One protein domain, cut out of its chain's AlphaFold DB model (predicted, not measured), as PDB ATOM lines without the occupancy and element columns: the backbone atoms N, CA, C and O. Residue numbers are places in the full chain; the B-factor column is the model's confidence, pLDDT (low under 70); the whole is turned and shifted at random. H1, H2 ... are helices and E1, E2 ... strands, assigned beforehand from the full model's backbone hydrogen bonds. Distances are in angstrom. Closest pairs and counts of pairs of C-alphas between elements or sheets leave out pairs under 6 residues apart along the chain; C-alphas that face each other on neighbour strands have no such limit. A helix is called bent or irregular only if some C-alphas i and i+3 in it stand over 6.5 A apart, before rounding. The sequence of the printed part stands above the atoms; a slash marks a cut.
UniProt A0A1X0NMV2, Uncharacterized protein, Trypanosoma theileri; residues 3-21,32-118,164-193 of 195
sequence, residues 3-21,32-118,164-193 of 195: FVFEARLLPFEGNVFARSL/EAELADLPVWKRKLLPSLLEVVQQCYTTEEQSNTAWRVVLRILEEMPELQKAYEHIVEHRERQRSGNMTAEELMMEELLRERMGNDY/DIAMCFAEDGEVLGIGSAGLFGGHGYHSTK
ATOM      1  N   PHE A   3     -34.471 -39.887  52.061       89.75
ATOM      2  CA  PHE A   3     -33.725 -39.238  50.983       89.75
ATOM      3  C   PHE A   3     -32.561 -40.125  50.562       89.75
ATOM      4  O   PHE A   3     -31.876 -40.676  51.420       89.75
ATOM      5  N   VAL A   4     -32.329 -40.259  49.262       90.44
ATOM      6  CA  VAL A   4     -31.215 -41.044  48.719       90.44
ATOM      7  C   VAL A   4     -30.386 -40.144  47.815       90.44
ATOM      8  O   VAL A   4     -30.937 -39.463  46.948       90.44
ATOM      9  N   PHE A   5     -29.073 -40.126  48.041       90.50
ATOM     10  CA  PHE A   5     -28.121 -39.349  47.252       90.50
ATOM     11  C   PHE A   5     -27.036 -40.259  46.697       90.50
ATOM     12  O   PHE A   5     -26.275 -40.858  47.454       90.50
ATOM     13  N   GLU A   6     -26.952 -40.338  45.372       89.00
ATOM     14  CA  GLU A   6     -25.888 -41.061  44.684       89.00
ATOM     15  C   GLU A   6     -24.630 -40.214  44.560       89.00
ATOM     16  O   GLU A   6     -24.674 -39.073  44.089       89.00
ATOM     17  N   ALA A   7     -23.482 -40.808  44.878       88.81
ATOM     18  CA  ALA A   7     -22.201 -40.129  44.750       88.81
ATOM     19  C   ALA A   7     -21.902 -39.710  43.304       88.81
ATOM     20  O   ALA A   7     -21.433 -38.600  43.066       88.81
ATOM     21  N   ARG A   8     -22.246 -40.556  42.323       84.56
ATOM     22  CA  ARG A   8     -22.009 -40.280  40.894       84.56
ATOM     23  C   ARG A   8     -22.868 -39.152  40.319       84.56
ATOM     24  O   ARG A   8     -22.571 -38.669  39.232       84.56
ATOM     25  N   LEU A   9     -23.923 -38.734  41.012       82.69
ATOM     26  CA  LEU A   9     -24.747 -37.603  40.585       82.69
ATOM     27  C   LEU A   9     -24.323 -36.308  41.277       82.69
ATOM     28  O   LEU A   9     -24.607 -35.222  40.770       82.69
ATOM     29  N   LEU A  10     -23.627 -36.415  42.416       84.38
ATOM     30  CA  LEU A  10     -23.185 -35.261  43.183       84.38
ATOM     31  C   LEU A  10     -21.983 -34.591  42.507       84.38
ATOM     32  O   LEU A  10     -21.108 -35.278  41.965       84.38
ATOM     33  N   PRO A  11     -21.894 -33.250  42.573       82.31
ATOM     34  CA  PRO A  11     -20.765 -32.481  42.058       82.31
ATOM     35  C   PRO A  11     -19.529 -32.593  42.971       82.31
ATOM     36  O   PRO A  11     -18.962 -31.583  43.394       82.31
ATOM     37  N   PHE A  12     -19.118 -33.823  43.293       80.94
ATOM     38  CA  PHE A  12     -17.825 -34.103  43.911       80.94
ATOM     39  C   PHE A  12     -16.684 -33.759  42.945       80.94
ATOM     40  O   PHE A  12     -16.854 -33.738  41.721       80.94
ATOM     41  N   GLU A  13     -15.515 -33.438  43.494       66.06
ATOM     42  CA  GLU A  13     -14.353 -33.064  42.687       66.06
ATOM     43  C   GLU A  13     -13.939 -34.236  41.780       66.06
ATOM     44  O   GLU A  13     -13.804 -35.365  42.236       66.06
ATOM     45  N   GLY A  14     -13.791 -33.983  40.474       58.06
ATOM     46  CA  GLY A  14     -13.450 -35.010  39.478       58.06
ATOM     47  C   GLY A  14     -14.641 -35.694  38.793       58.06
ATOM     48  O   GLY A  14     -14.445 -36.378  37.789       58.06
ATOM     49  N   ASN A  15     -15.878 -35.470  39.248       60.41
ATOM     50  CA  ASN A  15     -17.053 -36.073  38.625       60.41
ATOM     51  C   ASN A  15     -17.568 -35.248  37.426       60.41
ATOM     52  O   ASN A  15     -18.321 -34.288  37.579       60.41
ATOM     53  N   VAL A  16     -17.170 -35.638  36.209       52.28
ATOM     54  CA  VAL A  16     -17.601 -35.006  34.940       52.28
ATOM     55  C   VAL A  16     -19.067 -35.329  34.604       52.28
ATOM     56  O   VAL A  16     -19.707 -34.604  33.844       52.28
ATOM     57  N   PHE A  17     -19.610 -36.401  35.194       52.78
ATOM     58  CA  PHE A  17     -20.984 -36.874  35.004       52.78
ATOM     59  C   PHE A  17     -21.972 -36.313  36.016       52.78
ATOM     60  O   PHE A  17     -23.154 -36.657  35.934       52.78
ATOM     61  N   ALA A  18     -21.529 -35.435  36.925       54.72
ATOM     62  CA  ALA A  18     -22.425 -34.596  37.705       54.72
ATOM     63  C   ALA A  18     -23.199 -33.720  36.716       54.72
ATOM     64  O   ALA A  18     -22.803 -32.606  36.366       54.72
ATOM     65  N   ARG A  19     -24.276 -34.290  36.166       49.44
ATOM     66  CA  ARG A  19     -25.162 -33.637  35.227       49.44
ATOM     67  C   ARG A  19     -25.649 -32.441  36.005       49.44
ATOM     68  O   ARG A  19     -26.336 -32.589  37.010       49.44
ATOM     69  N   SER A  20     -25.201 -31.267  35.586       44.59
ATOM     70  CA  SER A  20     -25.661 -30.004  36.121       44.59
ATOM     71  C   SER A  20     -27.163 -29.932  35.844       44.59
ATOM     72  O   SER A  20     -27.592 -29.398  34.819       44.59
ATOM     73  N   LEU A  21     -27.969 -30.497  36.748       46.44
ATOM     74  CA  LEU A  21     -29.427 -30.403  36.730       46.44
ATOM     75  C   LEU A  21     -29.874 -28.934  36.861       46.44
ATOM     76  O   LEU A  21     -31.019 -28.609  36.576       46.44
ATOM     77  N   GLU A  32     -28.516 -15.382  50.139       67.81
ATOM     78  CA  GLU A  32     -27.081 -15.230  49.893       67.81
ATOM     79  C   GLU A  32     -26.310 -14.977  51.200       67.81
ATOM     80  O   GLU A  32     -25.148 -15.374  51.323       67.81
ATOM     81  N   ALA A  33     -26.975 -14.404  52.210       70.69
ATOM     82  CA  ALA A  33     -26.413 -14.224  53.543       70.69
ATOM     83  C   ALA A  33     -26.156 -15.558  54.269       70.69
ATOM     84  O   ALA A  33     -25.125 -15.702  54.921       70.69
ATOM     85  N   GLU A  34     -27.034 -16.555  54.117       69.69
ATOM     86  CA  GLU A  34     -26.860 -17.882  54.735       69.69
ATOM     87  C   GLU A  34     -25.784 -18.717  54.023       69.69
ATOM     88  O   GLU A  34     -25.132 -19.575  54.621       69.69
ATOM     89  N   LEU A  35     -25.563 -18.443  52.737       73.50
ATOM     90  CA  LEU A  35     -24.511 -19.062  51.931       73.50
ATOM     91  C   LEU A  35     -23.116 -18.493  52.233       73.50
ATOM     92  O   LEU A  35     -22.126 -19.195  52.016       73.50
ATOM     93  N   ALA A  36     -23.018 -17.245  52.698       75.44
ATOM     94  CA  ALA A  36     -21.747 -16.532  52.849       75.44
ATOM     95  C   ALA A  36     -20.773 -17.223  53.821       75.44
ATOM     96  O   ALA A  36     -19.566 -17.243  53.569       75.44
ATOM     97  N   ASP A  37     -21.301 -17.853  54.870       82.31
ATOM     98  CA  ASP A  37     -20.508 -18.517  55.911       82.31
ATOM     99  C   ASP A  37     -20.132 -19.969  55.561       82.31
ATOM    100  O   ASP A  37     -19.348 -20.611  56.267       82.31
ATOM    101  N   LEU A  38     -20.657 -20.513  54.458       81.69
ATOM    102  CA  LEU A  38     -20.431 -21.903  54.081       81.69
ATOM    103  C   LEU A  38     -19.157 -22.084  53.227       81.69
ATOM    104  O   LEU A  38     -18.942 -21.374  52.231       81.69
ATOM    105  N   PRO A  39     -18.338 -23.113  53.528       85.19
ATOM    106  CA  PRO A  39     -17.252 -23.546  52.657       85.19
ATOM    107  C   PRO A  39     -17.711 -23.764  51.211       85.19
ATOM    108  O   PRO A  39     -18.836 -24.192  50.950       85.19
ATOM    109  N   VAL A  40     -16.815 -23.520  50.251       83.06
ATOM    110  CA  VAL A  40     -17.120 -23.610  48.809       83.06
ATOM    111  C   VAL A  40     -17.712 -24.971  48.425       83.06
ATOM    112  O   VAL A  40     -18.674 -25.024  47.665       83.06
ATOM    113  N   TRP A  41     -17.175 -26.067  48.964       81.38
ATOM    114  CA  TRP A  41     -17.668 -27.416  48.675       81.38
ATOM    115  C   TRP A  41     -19.107 -27.630  49.172       81.38
ATOM    116  O   TRP A  41     -19.916 -28.216  48.457       81.38
ATOM    117  N   LYS A  42     -19.465 -27.067  50.337       86.31
ATOM    118  CA  LYS A  42     -20.833 -27.104  50.873       86.31
ATOM    119  C   LYS A  42     -21.799 -26.377  49.942       86.31
ATOM    120  O   LYS A  42     -22.830 -26.930  49.573       86.31
ATOM    121  N   ARG A  43     -21.421 -25.179  49.484       84.00
ATOM    122  CA  ARG A  43     -22.223 -24.380  48.541       84.00
ATOM    123  C   ARG A  43     -22.462 -25.072  47.199       84.00
ATOM    124  O   ARG A  43     -23.512 -24.867  46.609       84.00
ATOM    125  N   LYS A  44     -21.515 -25.885  46.722       83.94
ATOM    126  CA  LYS A  44     -21.663 -26.643  45.467       83.94
ATOM    127  C   LYS A  44     -22.694 -27.772  45.567       83.94
ATOM    128  O   LYS A  44     -23.403 -28.022  44.599       83.94
ATOM    129  N   LEU A  45     -22.762 -28.452  46.713       87.25
ATOM    130  CA  LEU A  45     -23.674 -29.582  46.945       87.25
ATOM    131  C   LEU A  45     -25.088 -29.127  47.318       87.25
ATOM    132  O   LEU A  45     -26.066 -29.798  46.996       87.25
ATOM    133  N   LEU A  46     -25.184 -27.992  48.007       87.81
ATOM    134  CA  LEU A  46     -26.409 -27.501  48.626       87.81
ATOM    135  C   LEU A  46     -27.621 -27.457  47.672       87.81
ATOM    136  O   LEU A  46     -28.676 -27.944  48.078       87.81
ATOM    137  N   PRO A  47     -27.532 -26.964  46.420       84.81
ATOM    138  CA  PRO A  47     -28.715 -26.910  45.568       84.81
ATOM    139  C   PRO A  47     -29.201 -28.299  45.137       84.81
ATOM    140  O   PRO A  47     -30.408 -28.521  45.102       84.81
ATOM    141  N   SER A  48     -28.286 -29.249  44.899       85.06
ATOM    142  CA  SER A  48     -28.645 -30.647  44.629       85.06
ATOM    143  C   SER A  48     -29.370 -31.273  45.818       85.06
ATOM    144  O   SER A  48     -30.343 -31.987  45.621       85.06
ATOM    145  N   LEU A  49     -28.948 -30.981  47.055       88.81
ATOM    146  CA  LEU A  49     -29.634 -31.469  48.257       88.81
ATOM    147  C   LEU A  49     -31.012 -30.819  48.445       88.81
ATOM    148  O   LEU A  49     -31.991 -31.508  48.739       88.81
ATOM    149  N   LEU A  50     -31.096 -29.498  48.264       87.12
ATOM    150  CA  LEU A  50     -32.335 -28.736  48.427       87.12
ATOM    151  C   LEU A  50     -33.413 -29.185  47.460       87.12
ATOM    152  O   LEU A  50     -34.556 -29.321  47.880       87.12
ATOM    153  N   GLU A  51     -33.058 -29.457  46.207       83.62
ATOM    154  CA  GLU A  51     -34.008 -29.922  45.200       83.62
ATOM    155  C   GLU A  51     -34.761 -31.177  45.666       83.62
ATOM    156  O   GLU A  51     -35.981 -31.248  45.537       83.62
ATOM    157  N   VAL A  52     -34.066 -32.138  46.281       86.00
ATOM    158  CA  VAL A  52     -34.675 -33.390  46.771       86.00
ATOM    159  C   VAL A  52     -35.490 -33.158  48.030       86.00
ATOM    160  O   VAL A  52     -36.602 -33.667  48.172       86.00
ATOM    161  N   VAL A  53     -34.937 -32.391  48.968       87.81
ATOM    162  CA  VAL A  53     -35.581 -32.175  50.263       87.81
ATOM    163  C   VAL A  53     -36.847 -31.326  50.093       87.81
ATOM    164  O   VAL A  53     -37.888 -31.653  50.662       87.81
ATOM    165  N   GLN A  54     -36.828 -30.308  49.232       85.50
ATOM    166  CA  GLN A  54     -37.987 -29.452  48.959       85.50
ATOM    167  C   GLN A  54     -39.150 -30.184  48.278       85.50
ATOM    168  O   GLN A  54     -40.300 -29.804  48.492       85.50
ATOM    169  N   GLN A  55     -38.907 -31.284  47.552       83.94
ATOM    170  CA  GLN A  55     -39.994 -32.143  47.043       83.94
ATOM    171  C   GLN A  55     -40.884 -32.703  48.169       83.94
ATOM    172  O   GLN A  55     -42.027 -33.098  47.926       83.94
ATOM    173  N   CYS A  56     -40.371 -32.738  49.402       82.19
ATOM    174  CA  CYS A  56     -41.053 -33.276  50.580       82.19
ATOM    175  C   CYS A  56     -41.664 -32.192  51.465       82.19
ATOM    176  O   CYS A  56     -42.688 -32.425  52.104       82.19
ATOM    177  N   TYR A  57     -41.050 -31.012  51.472       83.00
ATOM    178  CA  TYR A  57     -41.424 -29.878  52.306       83.00
ATOM    179  C   TYR A  57     -41.992 -28.758  51.430       83.00
ATOM    180  O   TYR A  57     -41.312 -27.791  51.099       83.00
ATOM    181  N   THR A  58     -43.253 -28.912  51.019       78.94
ATOM    182  CA  THR A  58     -43.900 -28.040  50.022       78.94
ATOM    183  C   THR A  58     -44.499 -26.758  50.598       78.94
ATOM    184  O   THR A  58     -44.914 -25.883  49.840       78.94
ATOM    185  N   THR A  59     -44.590 -26.644  51.924       81.44
ATOM    186  CA  THR A  59     -45.204 -25.491  52.597       81.44
ATOM    187  C   THR A  59     -44.146 -24.507  53.091       81.44
ATOM    188  O   THR A  59     -43.080 -24.912  53.547       81.44
ATOM    189  N   GLU A  60     -44.446 -23.205  53.053       75.69
ATOM    190  CA  GLU A  60     -43.518 -22.167  53.535       75.69
ATOM    191  C   GLU A  60     -43.164 -22.342  55.020       75.69
ATOM    192  O   GLU A  60     -42.015 -22.142  55.412       75.69
ATOM    193  N   GLU A  61     -44.110 -22.811  55.838       77.38
ATOM    194  CA  GLU A  61     -43.889 -23.110  57.262       77.38
ATOM    195  C   GLU A  61     -42.838 -24.212  57.479       77.38
ATOM    196  O   GLU A  61     -42.146 -24.237  58.499       77.38
ATOM    197  N   GLN A  62     -42.682 -25.106  56.500       83.00
ATOM    198  CA  GLN A  62     -41.707 -26.192  56.517       83.00
ATOM    199  C   GLN A  62     -40.366 -25.818  55.882       83.00
ATOM    200  O   GLN A  62     -39.426 -26.600  56.002       83.00
ATOM    201  N   SER A  63     -40.235 -24.636  55.271       83.19
ATOM    202  CA  SER A  63     -38.989 -24.184  54.634       83.19
ATOM    203  C   SER A  63     -37.807 -24.208  55.613       83.19
ATOM    204  O   SER A  63     -36.754 -24.776  55.330       83.19
ATOM    205  N   ASN A  64     -38.023 -23.713  56.837       84.12
ATOM    206  CA  ASN A  64     -37.005 -23.735  57.893       84.12
ATOM    207  C   ASN A  64     -36.615 -25.159  58.316       84.12
ATOM    208  O   ASN A  64     -35.465 -25.419  58.669       84.12
ATOM    209  N   THR A  65     -37.569 -26.091  58.303       88.06
ATOM    210  CA  THR A  65     -37.314 -27.503  58.618       88.06
ATOM    211  C   THR A  65     -36.540 -28.170  57.488       88.06
ATOM    212  O   THR A  65     -35.537 -28.825  57.757       88.06
ATOM    213  N   ALA A  66     -36.935 -27.934  56.234       88.25
ATOM    214  CA  ALA A  66     -36.232 -28.405  55.045       88.25
ATOM    215  C   ALA A  66     -34.768 -27.951  55.050       88.25
ATOM    216  O   ALA A  66     -33.868 -28.760  54.837       88.25
ATOM    217  N   TRP A  67     -34.525 -26.681  55.379       88.81
ATOM    218  CA  TRP A  67     -33.181 -26.126  55.492       88.81
ATOM    219  C   TRP A  67     -32.337 -26.839  56.555       88.81
ATOM    220  O   TRP A  67     -31.216 -27.260  56.277       88.81
ATOM    221  N   ARG A  68     -32.885 -27.060  57.757       90.38
ATOM    222  CA  ARG A  68     -32.183 -27.807  58.819       90.38
ATOM    223  C   ARG A  68     -31.852 -29.238  58.405       90.38
ATOM    224  O   ARG A  68     -30.755 -29.707  58.695       90.38
ATOM    225  N   VAL A  69     -32.781 -29.914  57.731       92.25
ATOM    226  CA  VAL A  69     -32.578 -31.275  57.218       92.25
ATOM    227  C   VAL A  69     -31.465 -31.292  56.173       92.25
ATOM    228  O   VAL A  69     -30.567 -32.122  56.261       92.25
ATOM    229  N   VAL A  70     -31.459 -30.338  55.236       92.62
ATOM    230  CA  VAL A  70     -30.387 -30.208  54.238       92.62
ATOM    231  C   VAL A  70     -29.034 -29.981  54.892       92.62
ATOM    232  O   VAL A  70     -28.072 -30.638  54.512       92.62
ATOM    233  N   LEU A  71     -28.941 -29.071  55.865       91.56
ATOM    234  CA  LEU A  71     -27.674 -28.800  56.544       91.56
ATOM    235  C   LEU A  71     -27.141 -30.041  57.266       91.56
ATOM    236  O   LEU A  71     -25.944 -30.301  57.189       91.56
ATOM    237  N   ARG A  72     -28.024 -30.830  57.889       94.06
ATOM    238  CA  ARG A  72     -27.654 -32.105  58.511       94.06
ATOM    239  C   ARG A  72     -27.160 -33.119  57.477       94.06
ATOM    240  O   ARG A  72     -26.086 -33.675  57.643       94.06
ATOM    241  N   ILE A  73     -27.876 -33.292  56.365       94.44
ATOM    242  CA  ILE A  73     -27.443 -34.170  55.261       94.44
ATOM    243  C   ILE A  73     -26.075 -33.721  54.715       94.44
ATOM    244  O   ILE A  73     -25.206 -34.540  54.429       94.44
ATOM    245  N   LEU A  74     -25.863 -32.411  54.592       93.31
ATOM    246  CA  LEU A  74     -24.635 -31.817  54.069       93.31
ATOM    247  C   LEU A  74     -23.411 -32.066  54.965       93.31
ATOM    248  O   LEU A  74     -22.285 -32.061  54.464       93.31
ATOM    249  N   GLU A  75     -23.604 -32.269  56.269       93.94
ATOM    250  CA  GLU A  75     -22.532 -32.636  57.204       93.94
ATOM    251  C   GLU A  75     -21.988 -34.047  56.948       93.94
ATOM    252  O   GLU A  75     -20.796 -34.269  57.151       93.94
ATOM    253  N   GLU A  76     -22.813 -34.942  56.401       95.44
ATOM    254  CA  GLU A  76     -22.491 -36.355  56.154       95.44
ATOM    255  C   GLU A  76     -21.938 -36.608  54.735       95.44
ATOM    256  O   GLU A  76     -21.304 -37.628  54.456       95.44
ATOM    257  N   MET A  77     -22.098 -35.650  53.815       93.00
ATOM    258  CA  MET A  77     -21.595 -35.755  52.434       93.00
ATOM    259  C   MET A  77     -20.091 -36.059  52.296       93.00
ATOM    260  O   MET A  77     -19.738 -36.792  51.366       93.00
ATOM    261  N   PRO A  78     -19.184 -35.576  53.172       92.56
ATOM    262  CA  PRO A  78     -17.776 -35.965  53.119       92.56
ATOM    263  C   PRO A  78     -17.536 -37.468  53.304       92.56
ATOM    264  O   PRO A  78     -16.561 -37.995  52.772       92.56
ATOM    265  N   GLU A  79     -18.391 -38.170  54.051       93.81
ATOM    266  CA  GLU A  79     -18.278 -39.622  54.216       93.81
ATOM    267  C   GLU A  79     -18.659 -40.347  52.922       93.81
ATOM    268  O   GLU A  79     -17.914 -41.217  52.466       93.81
ATOM    269  N   LEU A  80     -19.748 -39.923  52.269       92.88
ATOM    270  CA  LEU A  80     -20.131 -40.446  50.956       92.88
ATOM    271  C   LEU A  80     -19.039 -40.197  49.904       92.88
ATOM    272  O   LEU A  80     -18.730 -41.094  49.121       92.88
ATOM    273  N   GLN A  81     -18.429 -39.007  49.908       91.31
ATOM    274  CA  GLN A  81     -17.329 -38.680  49.002       91.31
ATOM    275  C   GLN A  81     -16.120 -39.600  49.225       91.31
ATOM    276  O   GLN A  81     -15.624 -40.191  48.270       91.31
ATOM    277  N   LYS A  82     -15.679 -39.781  50.477       92.25
ATOM    278  CA  LYS A  82     -14.557 -40.680  50.798       92.25
ATOM    279  C   LYS A  82     -14.833 -42.120  50.385       92.25
ATOM    280  O   LYS A  82     -13.949 -42.790  49.860       92.25
ATOM    281  N   ALA A  83     -16.051 -42.605  50.621       91.81
ATOM    282  CA  ALA A  83     -16.438 -43.952  50.223       91.81
ATOM    283  C   ALA A  83     -16.422 -44.114  48.695       91.81
ATOM    284  O   ALA A  83     -15.929 -45.120  48.188       91.81
ATOM    285  N   TYR A  84     -16.910 -43.110  47.962       90.00
ATOM    286  CA  TYR A  84     -16.845 -43.079  46.504       90.00
ATOM    287  C   TYR A  84     -15.400 -43.095  45.994       90.00
ATOM    288  O   TYR A  84     -15.061 -43.955  45.185       90.00
ATOM    289  N   GLU A  85     -14.541 -42.210  46.506       90.31
ATOM    290  CA  GLU A  85     -13.117 -42.142  46.147       90.31
ATOM    291  C   GLU A  85     -12.410 -43.478  46.395       90.31
ATOM    292  O   GLU A  85     -11.725 -43.985  45.509       90.31
ATOM    293  N   HIS A  86     -12.646 -44.104  47.551       89.56
ATOM    294  CA  HIS A  86     -12.049 -45.394  47.889       89.56
ATOM    295  C   HIS A  86     -12.488 -46.517  46.937       89.56
ATOM    296  O   HIS A  86     -11.674 -47.352  46.545       89.56
ATOM    297  N   ILE A  87     -13.761 -46.543  46.522       88.00
ATOM    298  CA  ILE A  87     -14.254 -47.536  45.553       88.00
ATOM    299  C   ILE A  87     -13.678 -47.281  44.161       88.00
ATOM    300  O   ILE A  87     -13.300 -48.237  43.482       88.00
ATOM    301  N   VAL A  88     -13.600 -46.020  43.728       86.75
ATOM    302  CA  VAL A  88     -12.973 -45.654  42.450       86.75
ATOM    303  C   VAL A  88     -11.513 -46.104  42.441       86.75
ATOM    304  O   VAL A  88     -11.109 -46.824  41.528       86.75
ATOM    305  N   GLU A  89     -10.750 -45.769  43.481       88.12
ATOM    306  CA  GLU A  89      -9.339 -46.139  43.602       88.12
ATOM    307  C   GLU A  89      -9.152 -47.662  43.623       88.12
ATOM    308  O   GLU A  89      -8.283 -48.201  42.935       88.12
ATOM    309  N   HIS A  90      -9.987 -48.379  44.377       86.62
ATOM    310  CA  HIS A  90      -9.964 -49.838  44.416       86.62
ATOM    311  C   HIS A  90     -10.218 -50.447  43.030       86.62
ATOM    312  O   HIS A  90      -9.461 -51.311  42.591       86.62
ATOM    313  N   ARG A  91     -11.226 -49.955  42.295       84.75
ATOM    314  CA  ARG A  91     -11.517 -50.408  40.925       84.75
ATOM    315  C   ARG A  91     -10.368 -50.108  39.968       84.75
ATOM    316  O   ARG A  91     -10.011 -50.955  39.156       84.75
ATOM    317  N   GLU A  92      -9.757 -48.931  40.054       85.62
ATOM    318  CA  GLU A  92      -8.586 -48.595  39.239       85.62
ATOM    319  C   GLU A  92      -7.405 -49.530  39.520       85.62
ATOM    320  O   GLU A  92      -6.770 -50.039  38.588       85.62
ATOM    321  N   ARG A  93      -7.141 -49.827  40.798       85.75
ATOM    322  CA  ARG A  93      -6.091 -50.769  41.198       85.75
ATOM    323  C   ARG A  93      -6.392 -52.181  40.716       85.75
ATOM    324  O   ARG A  93      -5.492 -52.807  40.154       85.75
ATOM    325  N   GLN A  94      -7.645 -52.621  40.801       84.56
ATOM    326  CA  GLN A  94      -8.103 -53.894  40.248       84.56
ATOM    327  C   GLN A  94      -7.863 -53.969  38.734       84.56
ATOM    328  O   GLN A  94      -7.222 -54.909  38.268       84.56
ATOM    329  N   ARG A  95      -8.266 -52.945  37.965       83.06
ATOM    330  CA  ARG A  95      -8.034 -52.890  36.506       83.06
ATOM    331  C   ARG A  95      -6.550 -52.891  36.138       83.06
ATOM    332  O   ARG A  95      -6.156 -53.497  35.146       83.06
ATOM    333  N   SER A  96      -5.721 -52.198  36.916       87.62
ATOM    334  CA  SER A  96      -4.272 -52.136  36.683       87.62
ATOM    335  C   SER A  96      -3.501 -53.370  37.174       87.62
ATOM    336  O   SER A  96      -2.312 -53.488  36.883       87.62
ATOM    337  N   GLY A  97      -4.150 -54.273  37.919       85.69
ATOM    338  CA  GLY A  97      -3.509 -55.411  38.581       85.69
ATOM    339  C   GLY A  97      -2.609 -55.034  39.768       85.69
ATOM    340  O   GLY A  97      -1.801 -55.854  40.198       85.69
ATOM    341  N   ASN A  98      -2.740 -53.821  40.314       91.06
ATOM    342  CA  ASN A  98      -1.929 -53.296  41.423       91.06
ATOM    343  C   ASN A  98      -2.675 -53.364  42.769       91.06
ATOM    344  O   ASN A  98      -2.685 -52.405  43.544       91.06
ATOM    345  N   MET A  99      -3.343 -54.486  43.033       88.00
ATOM    346  CA  MET A  99      -4.062 -54.723  44.288       88.00
ATOM    347  C   MET A  99      -3.084 -54.877  45.457       88.00
ATOM    348  O   MET A  99      -1.998 -55.448  45.314       88.00
ATOM    349  N   THR A 100      -3.457 -54.370  46.629       90.12
ATOM    350  CA  THR A 100      -2.658 -54.548  47.847       90.12
ATOM    351  C   THR A 100      -2.752 -55.991  48.347       90.12
ATOM    352  O   THR A 100      -3.696 -56.719  48.042       90.12
ATOM    353  N   ALA A 101      -1.780 -56.415  49.160       91.06
ATOM    354  CA  ALA A 101      -1.797 -57.750  49.760       91.06
ATOM    355  C   ALA A 101      -3.048 -57.997  50.627       91.06
ATOM    356  O   ALA A 101      -3.571 -59.109  50.645       91.06
ATOM    357  N   GLU A 102      -3.536 -56.963  51.319       89.75
ATOM    358  CA  GLU A 102      -4.746 -57.036  52.148       89.75
ATOM    359  C   GLU A 102      -6.007 -57.226  51.298       89.75
ATOM    360  O   GLU A 102      -6.857 -58.046  51.636       89.75
ATOM    361  N   GLU A 103      -6.116 -56.528  50.167       86.62
ATOM    362  CA  GLU A 103      -7.262 -56.680  49.266       86.62
ATOM    363  C   GLU A 103      -7.258 -58.023  48.552       86.62
ATOM    364  O   GLU A 103      -8.309 -58.644  48.459       86.62
ATOM    365  N   LEU A 104      -6.094 -58.508  48.110       86.88
ATOM    366  CA  LEU A 104      -5.973 -59.852  47.538       86.88
ATOM    367  C   LEU A 104      -6.400 -60.921  48.547       86.88
ATOM    368  O   LEU A 104      -7.110 -61.863  48.202       86.88
ATOM    369  N   MET A 105      -6.002 -60.764  49.814       90.19
ATOM    370  CA  MET A 105      -6.432 -61.657  50.887       90.19
ATOM    371  C   MET A 105      -7.946 -61.577  51.115       90.19
ATOM    372  O   MET A 105      -8.599 -62.606  51.274       90.19
ATOM    373  N   MET A 106      -8.516 -60.371  51.133       88.56
ATOM    374  CA  MET A 106      -9.955 -60.173  51.297       88.56
ATOM    375  C   MET A 106     -10.746 -60.785  50.137       88.56
ATOM    376  O   MET A 106     -11.756 -61.447  50.365       88.56
ATOM    377  N   GLU A 107     -10.265 -60.612  48.910       84.94
ATOM    378  CA  GLU A 107     -10.852 -61.186  47.705       84.94
ATOM    379  C   GLU A 107     -10.830 -62.719  47.742       84.94
ATOM    380  O   GLU A 107     -11.832 -63.355  47.416       84.94
ATOM    381  N   GLU A 108      -9.730 -63.327  48.196       87.38
ATOM    382  CA  GLU A 108      -9.637 -64.782  48.358       87.38
ATOM    383  C   GLU A 108     -10.604 -65.293  49.437       87.38
ATOM    384  O   GLU A 108     -11.335 -66.251  49.199       87.38
ATOM    385  N   LEU A 109     -10.710 -64.614  50.586       90.69
ATOM    386  CA  LEU A 109     -11.672 -64.975  51.638       90.69
ATOM    387  C   LEU A 109     -13.125 -64.902  51.151       90.69
ATOM    388  O   LEU A 109     -13.959 -65.746  51.494       90.69
ATOM    389  N   LEU A 110     -13.447 -63.881  50.359       85.62
ATOM    390  CA  LEU A 110     -14.777 -63.721  49.779       85.62
ATOM    391  C   LEU A 110     -15.055 -64.806  48.738       85.62
ATOM    392  O   LEU A 110     -16.147 -65.371  48.732       85.62
ATOM    393  N   ARG A 111     -14.057 -65.168  47.932       85.38
ATOM    394  CA  ARG A 111     -14.120 -66.258  46.951       85.38
ATOM    395  C   ARG A 111     -14.276 -67.629  47.600       85.38
ATOM    396  O   ARG A 111     -15.098 -68.417  47.145       85.38
ATOM    397  N   GLU A 112     -13.571 -67.903  48.696       89.19
ATOM    398  CA  GLU A 112     -13.747 -69.134  49.477       89.19
ATOM    399  C   GLU A 112     -15.175 -69.253  50.022       89.19
ATOM    400  O   GLU A 112     -15.753 -70.341  50.049       89.19
ATOM    401  N   ARG A 113     -15.766 -68.130  50.445       87.38
ATOM    402  CA  ARG A 113     -17.096 -68.111  51.061       87.38
ATOM    403  C   ARG A 113     -18.243 -68.117  50.053       87.38
ATOM    404  O   ARG A 113     -19.261 -68.759  50.303       87.38
ATOM    405  N   MET A 114     -18.110 -67.362  48.969       83.69
ATOM    406  CA  MET A 114     -19.172 -67.103  47.990       83.69
ATOM    407  C   MET A 114     -19.015 -67.946  46.716       83.69
ATOM    408  O   MET A 114     -19.941 -68.022  45.912       83.69
ATOM    409  N   GLY A 115     -17.872 -68.613  46.547       81.75
ATOM    410  CA  GLY A 115     -17.525 -69.385  45.359       81.75
ATOM    411  C   GLY A 115     -16.919 -68.533  44.242       81.75
ATOM    412  O   GLY A 115     -16.817 -67.309  44.321       81.75
ATOM    413  N   ASN A 116     -16.535 -69.203  43.152       73.94
ATOM    414  CA  ASN A 116     -15.877 -68.586  41.990       73.94
ATOM    415  C   ASN A 116     -16.783 -67.652  41.163       73.94
ATOM    416  O   ASN A 116     -16.311 -67.070  40.190       73.94
ATOM    417  N   ASP A 117     -18.057 -67.521  41.533       69.69
ATOM    418  CA  ASP A 117     -19.041 -66.679  40.846       69.69
ATOM    419  C   ASP A 117     -19.180 -65.290  41.509       69.69
ATOM    420  O   ASP A 117     -19.983 -64.470  41.074       69.69
ATOM    421  N   TYR A 118     -18.402 -65.014  42.565       61.75
ATOM    422  CA  TYR A 118     -18.476 -63.787  43.369       61.75
ATOM    423  C   TYR A 118     -18.130 -62.498  42.600       61.75
ATOM    424  O   TYR A 118     -18.715 -61.450  42.857       61.75
ATOM    425  N   ASP A 164     -21.695 -47.308  41.566       85.44
ATOM    426  CA  ASP A 164     -23.048 -47.223  42.106       85.44
ATOM    427  C   ASP A 164     -22.993 -47.241  43.636       85.44
ATOM    428  O   ASP A 164     -23.136 -48.289  44.262       85.44
ATOM    429  N   ILE A 165     -22.712 -46.087  44.245       90.62
ATOM    430  CA  ILE A 165     -22.786 -45.892  45.698       90.62
ATOM    431  C   ILE A 165     -23.688 -44.709  46.026       90.62
ATOM    432  O   ILE A 165     -23.624 -43.648  45.396       90.62
ATOM    433  N   ALA A 166     -24.519 -44.897  47.042       92.31
ATOM    434  CA  ALA A 166     -25.456 -43.921  47.546       92.31
ATOM    435  C   ALA A 166     -25.485 -43.923  49.077       92.31
ATOM    436  O   ALA A 166     -25.147 -44.913  49.733       92.31
ATOM    437  N   MET A 167     -25.934 -42.805  49.635       94.56
ATOM    438  CA  MET A 167     -26.227 -42.661  51.056       94.56
ATOM    439  C   MET A 167     -27.712 -42.372  51.248       94.56
ATOM    440  O   MET A 167     -28.303 -41.575  50.514       94.56
ATOM    441  N   CYS A 168     -28.313 -43.046  52.225       92.81
ATOM    442  CA  CYS A 168     -29.726 -42.953  52.551       92.81
ATOM    443  C   CYS A 168     -29.913 -42.245  53.893       92.81
ATOM    444  O   CYS A 168     -29.227 -42.555  54.868       92.81
ATOM    445  N   PHE A 169     -30.879 -41.335  53.944       93.88
ATOM    446  CA  PHE A 169     -31.195 -40.508  55.100       93.88
ATOM    447  C   PHE A 169     -32.663 -40.646  55.485       93.88
ATOM    448  O   PHE A 169     -33.534 -40.797  54.625       93.88
ATOM    449  N   ALA A 170     -32.950 -40.554  56.776       92.44
ATOM    450  CA  ALA A 170     -34.292 -40.405  57.304       92.44
ATOM    451  C   ALA A 170     -34.860 -39.009  56.990       92.44
ATOM    452  O   ALA A 170     -34.177 -38.114  56.496       92.44
ATOM    453  N   GLU A 171     -36.146 -38.823  57.270       90.00
ATOM    454  CA  GLU A 171     -36.883 -37.584  56.988       90.00
ATOM    455  C   GLU A 171     -36.360 -36.363  57.760       90.00
ATOM    456  O   GLU A 171     -36.482 -35.229  57.298       90.00
ATOM    457  N   ASP A 172     -35.741 -36.603  58.910       91.00
ATOM    458  CA  ASP A 172     -35.082 -35.610  59.754       91.00
ATOM    459  C   ASP A 172     -33.595 -35.408  59.411       91.00
ATOM    460  O   ASP A 172     -32.913 -34.630  60.081       91.00
ATOM    461  N   GLY A 173     -33.091 -36.086  58.376       91.94
ATOM    462  CA  GLY A 173     -31.707 -36.010  57.921       91.94
ATOM    463  C   GLY A 173     -30.730 -36.923  58.665       91.94
ATOM    464  O   GLY A 173     -29.532 -36.779  58.443       91.94
ATOM    465  N   GLU A 174     -31.179 -37.833  59.538       94.31
ATOM    466  CA  GLU A 174     -30.287 -38.841  60.136       94.31
ATOM    467  C   GLU A 174     -29.826 -39.883  59.104       94.31
ATOM    468  O   GLU A 174     -30.603 -40.302  58.244       94.31
ATOM    469  N   VAL A 175     -28.571 -40.333  59.192       95.38
ATOM    470  CA  VAL A 175     -28.023 -41.364  58.296       95.38
ATOM    471  C   VAL A 175     -28.667 -42.717  58.596       95.38
ATOM    472  O   VAL A 175     -28.611 -43.218  59.717       95.38
ATOM    473  N   LEU A 176     -29.241 -43.345  57.571       92.94
ATOM    474  CA  LEU A 176     -29.747 -44.718  57.635       92.94
ATOM    475  C   LEU A 176     -28.713 -45.735  57.148       92.94
ATOM    476  O   LEU A 176     -28.707 -46.872  57.617       92.94
ATOM    477  N   GLY A 177     -27.852 -45.344  56.207       92.94
ATOM    478  CA  GLY A 177     -26.749 -46.181  55.747       92.94
ATOM    479  C   GLY A 177     -26.148 -45.742  54.416       92.94
ATOM    480  O   GLY A 177     -26.673 -44.867  53.727       92.94
ATOM    481  N   ILE A 178     -25.054 -46.409  54.054       93.19
ATOM    482  CA  ILE A 178     -24.327 -46.255  52.793       93.19
ATOM    483  C   ILE A 178     -24.267 -47.612  52.078       93.19
ATOM    484  O   ILE A 178     -24.108 -48.649  52.723       93.19
ATOM    485  N   GLY A 179     -24.445 -47.634  50.761       90.88
ATOM    486  CA  GLY A 179     -24.519 -48.880  49.990       90.88
ATOM    487  C   GLY A 179     -24.739 -48.634  48.503       90.88
ATOM    488  O   GLY A 179     -24.645 -47.492  48.060       90.88
ATOM    489  N   SER A 180     -25.034 -49.679  47.722       87.81
ATOM    490  CA  SER A 180     -25.357 -49.473  46.303       87.81
ATOM    491  C   SER A 180     -26.705 -48.774  46.131       87.81
ATOM    492  O   SER A 180     -27.613 -48.974  46.945       87.81
ATOM    493  N   ALA A 181     -26.865 -47.957  45.085       82.69
ATOM    494  CA  ALA A 181     -28.119 -47.232  44.865       82.69
ATOM    495  C   ALA A 181     -29.280 -48.202  44.608       82.69
ATOM    496  O   ALA A 181     -30.385 -48.010  45.124       82.69
ATOM    497  N   GLY A 182     -29.003 -49.318  43.923       79.94
ATOM    498  CA  GLY A 182     -29.972 -50.400  43.724       79.94
ATOM    499  C   GLY A 182     -30.575 -50.948  45.027       79.94
ATOM    500  O   GLY A 182     -31.748 -51.321  45.050       79.94
ATOM    501  N   LEU A 183     -29.829 -50.929  46.140       82.31
ATOM    502  CA  LEU A 183     -30.312 -51.391  47.447       82.31
ATOM    503  C   LEU A 183     -31.353 -50.441  48.066       82.31
ATOM    504  O   LEU A 183     -32.176 -50.867  48.878       82.31
ATOM    505  N   PHE A 184     -31.362 -49.171  47.654       81.62
ATOM    506  CA  PHE A 184     -32.270 -48.139  48.161       81.62
ATOM    507  C   PHE A 184     -33.494 -47.880  47.267       81.62
ATOM    508  O   PHE A 184     -34.288 -46.984  47.564       81.62
ATOM    509  N   GLY A 185     -33.706 -48.698  46.231       68.25
ATOM    510  CA  GLY A 185     -34.950 -48.711  45.454       68.25
ATOM    511  C   GLY A 185     -34.929 -47.945  44.129       68.25
ATOM    512  O   GLY A 185     -36.004 -47.697  43.584       68.25
ATOM    513  N   GLY A 186     -33.757 -47.606  43.590       61.28
ATOM    514  CA  GLY A 186     -33.631 -47.049  42.244       61.28
ATOM    515  C   GLY A 186     -32.485 -46.060  42.103       61.28
ATOM    516  O   GLY A 186     -31.793 -45.764  43.075       61.28
ATOM    517  N   HIS A 187     -32.303 -45.571  40.872       55.22
ATOM    518  CA  HIS A 187     -31.270 -44.594  40.571       55.22
ATOM    519  C   HIS A 187     -31.780 -43.155  40.693       55.22
ATOM    520  O   HIS A 187     -32.839 -42.822  40.155       55.22
ATOM    521  N   GLY A 188     -31.013 -42.281  41.339       59.69
ATOM    522  CA  GLY A 188     -31.247 -40.844  41.335       59.69
ATOM    523  C   GLY A 188     -31.330 -40.175  42.698       59.69
ATOM    524  O   GLY A 188     -31.018 -40.721  43.753       59.69
ATOM    525  N   TYR A 189     -31.792 -38.935  42.629       62.34
ATOM    526  CA  TYR A 189     -32.176 -38.117  43.760       62.34
ATOM    527  C   TYR A 189     -33.674 -38.237  43.980       62.34
ATOM    528  O   TYR A 189     -34.459 -37.668  43.219       62.34
ATOM    529  N   HIS A 190     -34.098 -38.979  44.996       69.31
ATOM    530  CA  HIS A 190     -35.527 -39.132  45.229       69.31
ATOM    531  C   HIS A 190     -35.893 -39.243  46.699       69.31
ATOM    532  O   HIS A 190     -35.205 -39.866  47.512       69.31
ATOM    533  N   SER A 191     -37.062 -38.694  47.013       61.47
ATOM    534  CA  SER A 191     -37.760 -38.999  48.248       61.47
ATOM    535  C   SER A 191     -38.543 -40.301  48.100       61.47
ATOM    536  O   SER A 191     -39.434 -40.385  47.247       61.47
ATOM    537  N   THR A 192     -38.284 -41.307  48.933       59.09
ATOM    538  CA  THR A 192     -39.154 -42.489  48.968       59.09
ATOM    539  C   THR A 192     -40.297 -42.255  49.958       59.09
ATOM    540  O   THR A 192     -40.111 -42.074  51.168       59.09
ATOM    541  N   LYS A 193     -41.530 -42.221  49.441       56.56
ATOM    542  CA  LYS A 193     -42.734 -42.313  50.273       56.56
ATOM    543  C   LYS A 193     -42.959 -43.791  50.566       56.56
ATOM    544  O   LYS A 193     -43.262 -44.550  49.648       56.56
TER     545      LYS A 193
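Overview. This is residues 3 to 21, 32 to 118 and 164 to 193 of the 195 residues of an uncharacterized protein of Trypanosoma theileri (UniProt A0A1X0NMV2). A small, twisted four-stranded sheet has H2 and H3b, the second arm of the long bent helix H3, on one face and the short helix H5 over the other, while the first arm, H3a, packs on H2 and only grazes the sheet; H3b runs on past the sheet toward H4, which lies well away from it, with H1 toward the opposite end of the length. The printed part has 136 residues, with named elements in the order E1, H1, H2, H3, H4, E2, E3, H5, E4. The sheet's order is E3, E2, E1, E4, all antiparallel, and the class is mixed, helices and strands. The whole is loose, with a radius of gyration of the C-alphas of 17.7 A, and elongated, spanning 55 by 31 by 22 A.

Arrangement. E1, residues 3 to 6, is an inner strand; its antiparallel neighbours are E2, residues 166 to 170, with N 169 and O 3 at 2.8 A, and E4, residues 190 to 192, with N 4 and O 190 at 3.4 A. E3, residues 175 to 179, forms a hairpin with E2, with N 166 and O 179 at 2.8 A. The sheet is twisted, its C-alphas up to 4.2 A off the best plane. H1, residues 32 to 36, is close but not clearly touching H2, residues 40 to 54; their closest C-alphas, of Leu 35 and Arg 43, are 6.7 A apart. H3, residues 60 to 96, was assigned as one helix by its hydrogen bonds but is bent, C-alphas 75 and 78 being 7.1 A apart; its arms H3a, residues 60 to 75, and H3b, residues 78 to 96, stand at a steep tilt of 44 degrees. H2 and H3a are irregular, with C-alphas 44 and 47 at 7.1 A and 61 and 64 at 6.9 A. H2 touches H3a at a steep tilt of 46 degrees, opposite ways; the closest C-alphas, of Val 53 and Ala 66, are 6.1 A apart. H2 and H3b are on one face of the sheet; H3a only grazes it with residues 69 to 73. H3b runs along the strands over E2, at 16 degrees on the local plane and a height over the sheet of 10.4 A; the closest C-alphas of H3b and E2, of Leu 80 and Met 167, are 6.5 A apart. H5, residues 181 to 184, is on the opposite face from H3b, at a height of 7.9 A and only just over E2, with 3 of its C-alphas. H4, residues 101 to 114, is apart from H3b and not on the sheet. Every O i to N i+4 pair is within hydrogen-bond range in H1, H3b and H4, against 8 of 11 in H2 and 10 of 12 in H3a; H5 is too short for such a pair.

Along the chain. E1 begins at C-alpha 3 (-33.725, -39.238, 50.983) and is 10.2 A long. H1 measures 6.2 A, H2 21.7 A, H3a 23.7 A, H3b 26.7 A and H4 19.8 A; H3b ends at C-alpha 96 (-4.272, -52.136, 36.683). E2 measures 13.6 A, E3 11.7 A and H5 5.4 A. E4, 6.2 A, ends at C-alpha 192 (-39.154, -42.489, 48.968).

Size, cuts and confidence. The C-alphas farthest apart, of Ala 33 and Asn 116, are 56.6 A apart. Residues 22 to 31 and 119 to 163 are not printed; the C-alpha gaps are 20.2 A from 21 to 32 and 17.2 A from 118 to 164. The links printed whole are tight. Mean pLDDT of the printed part is 82.7; under 70 are residues 13 to 21, 32, 34, 117 to 118 and 185 to 193.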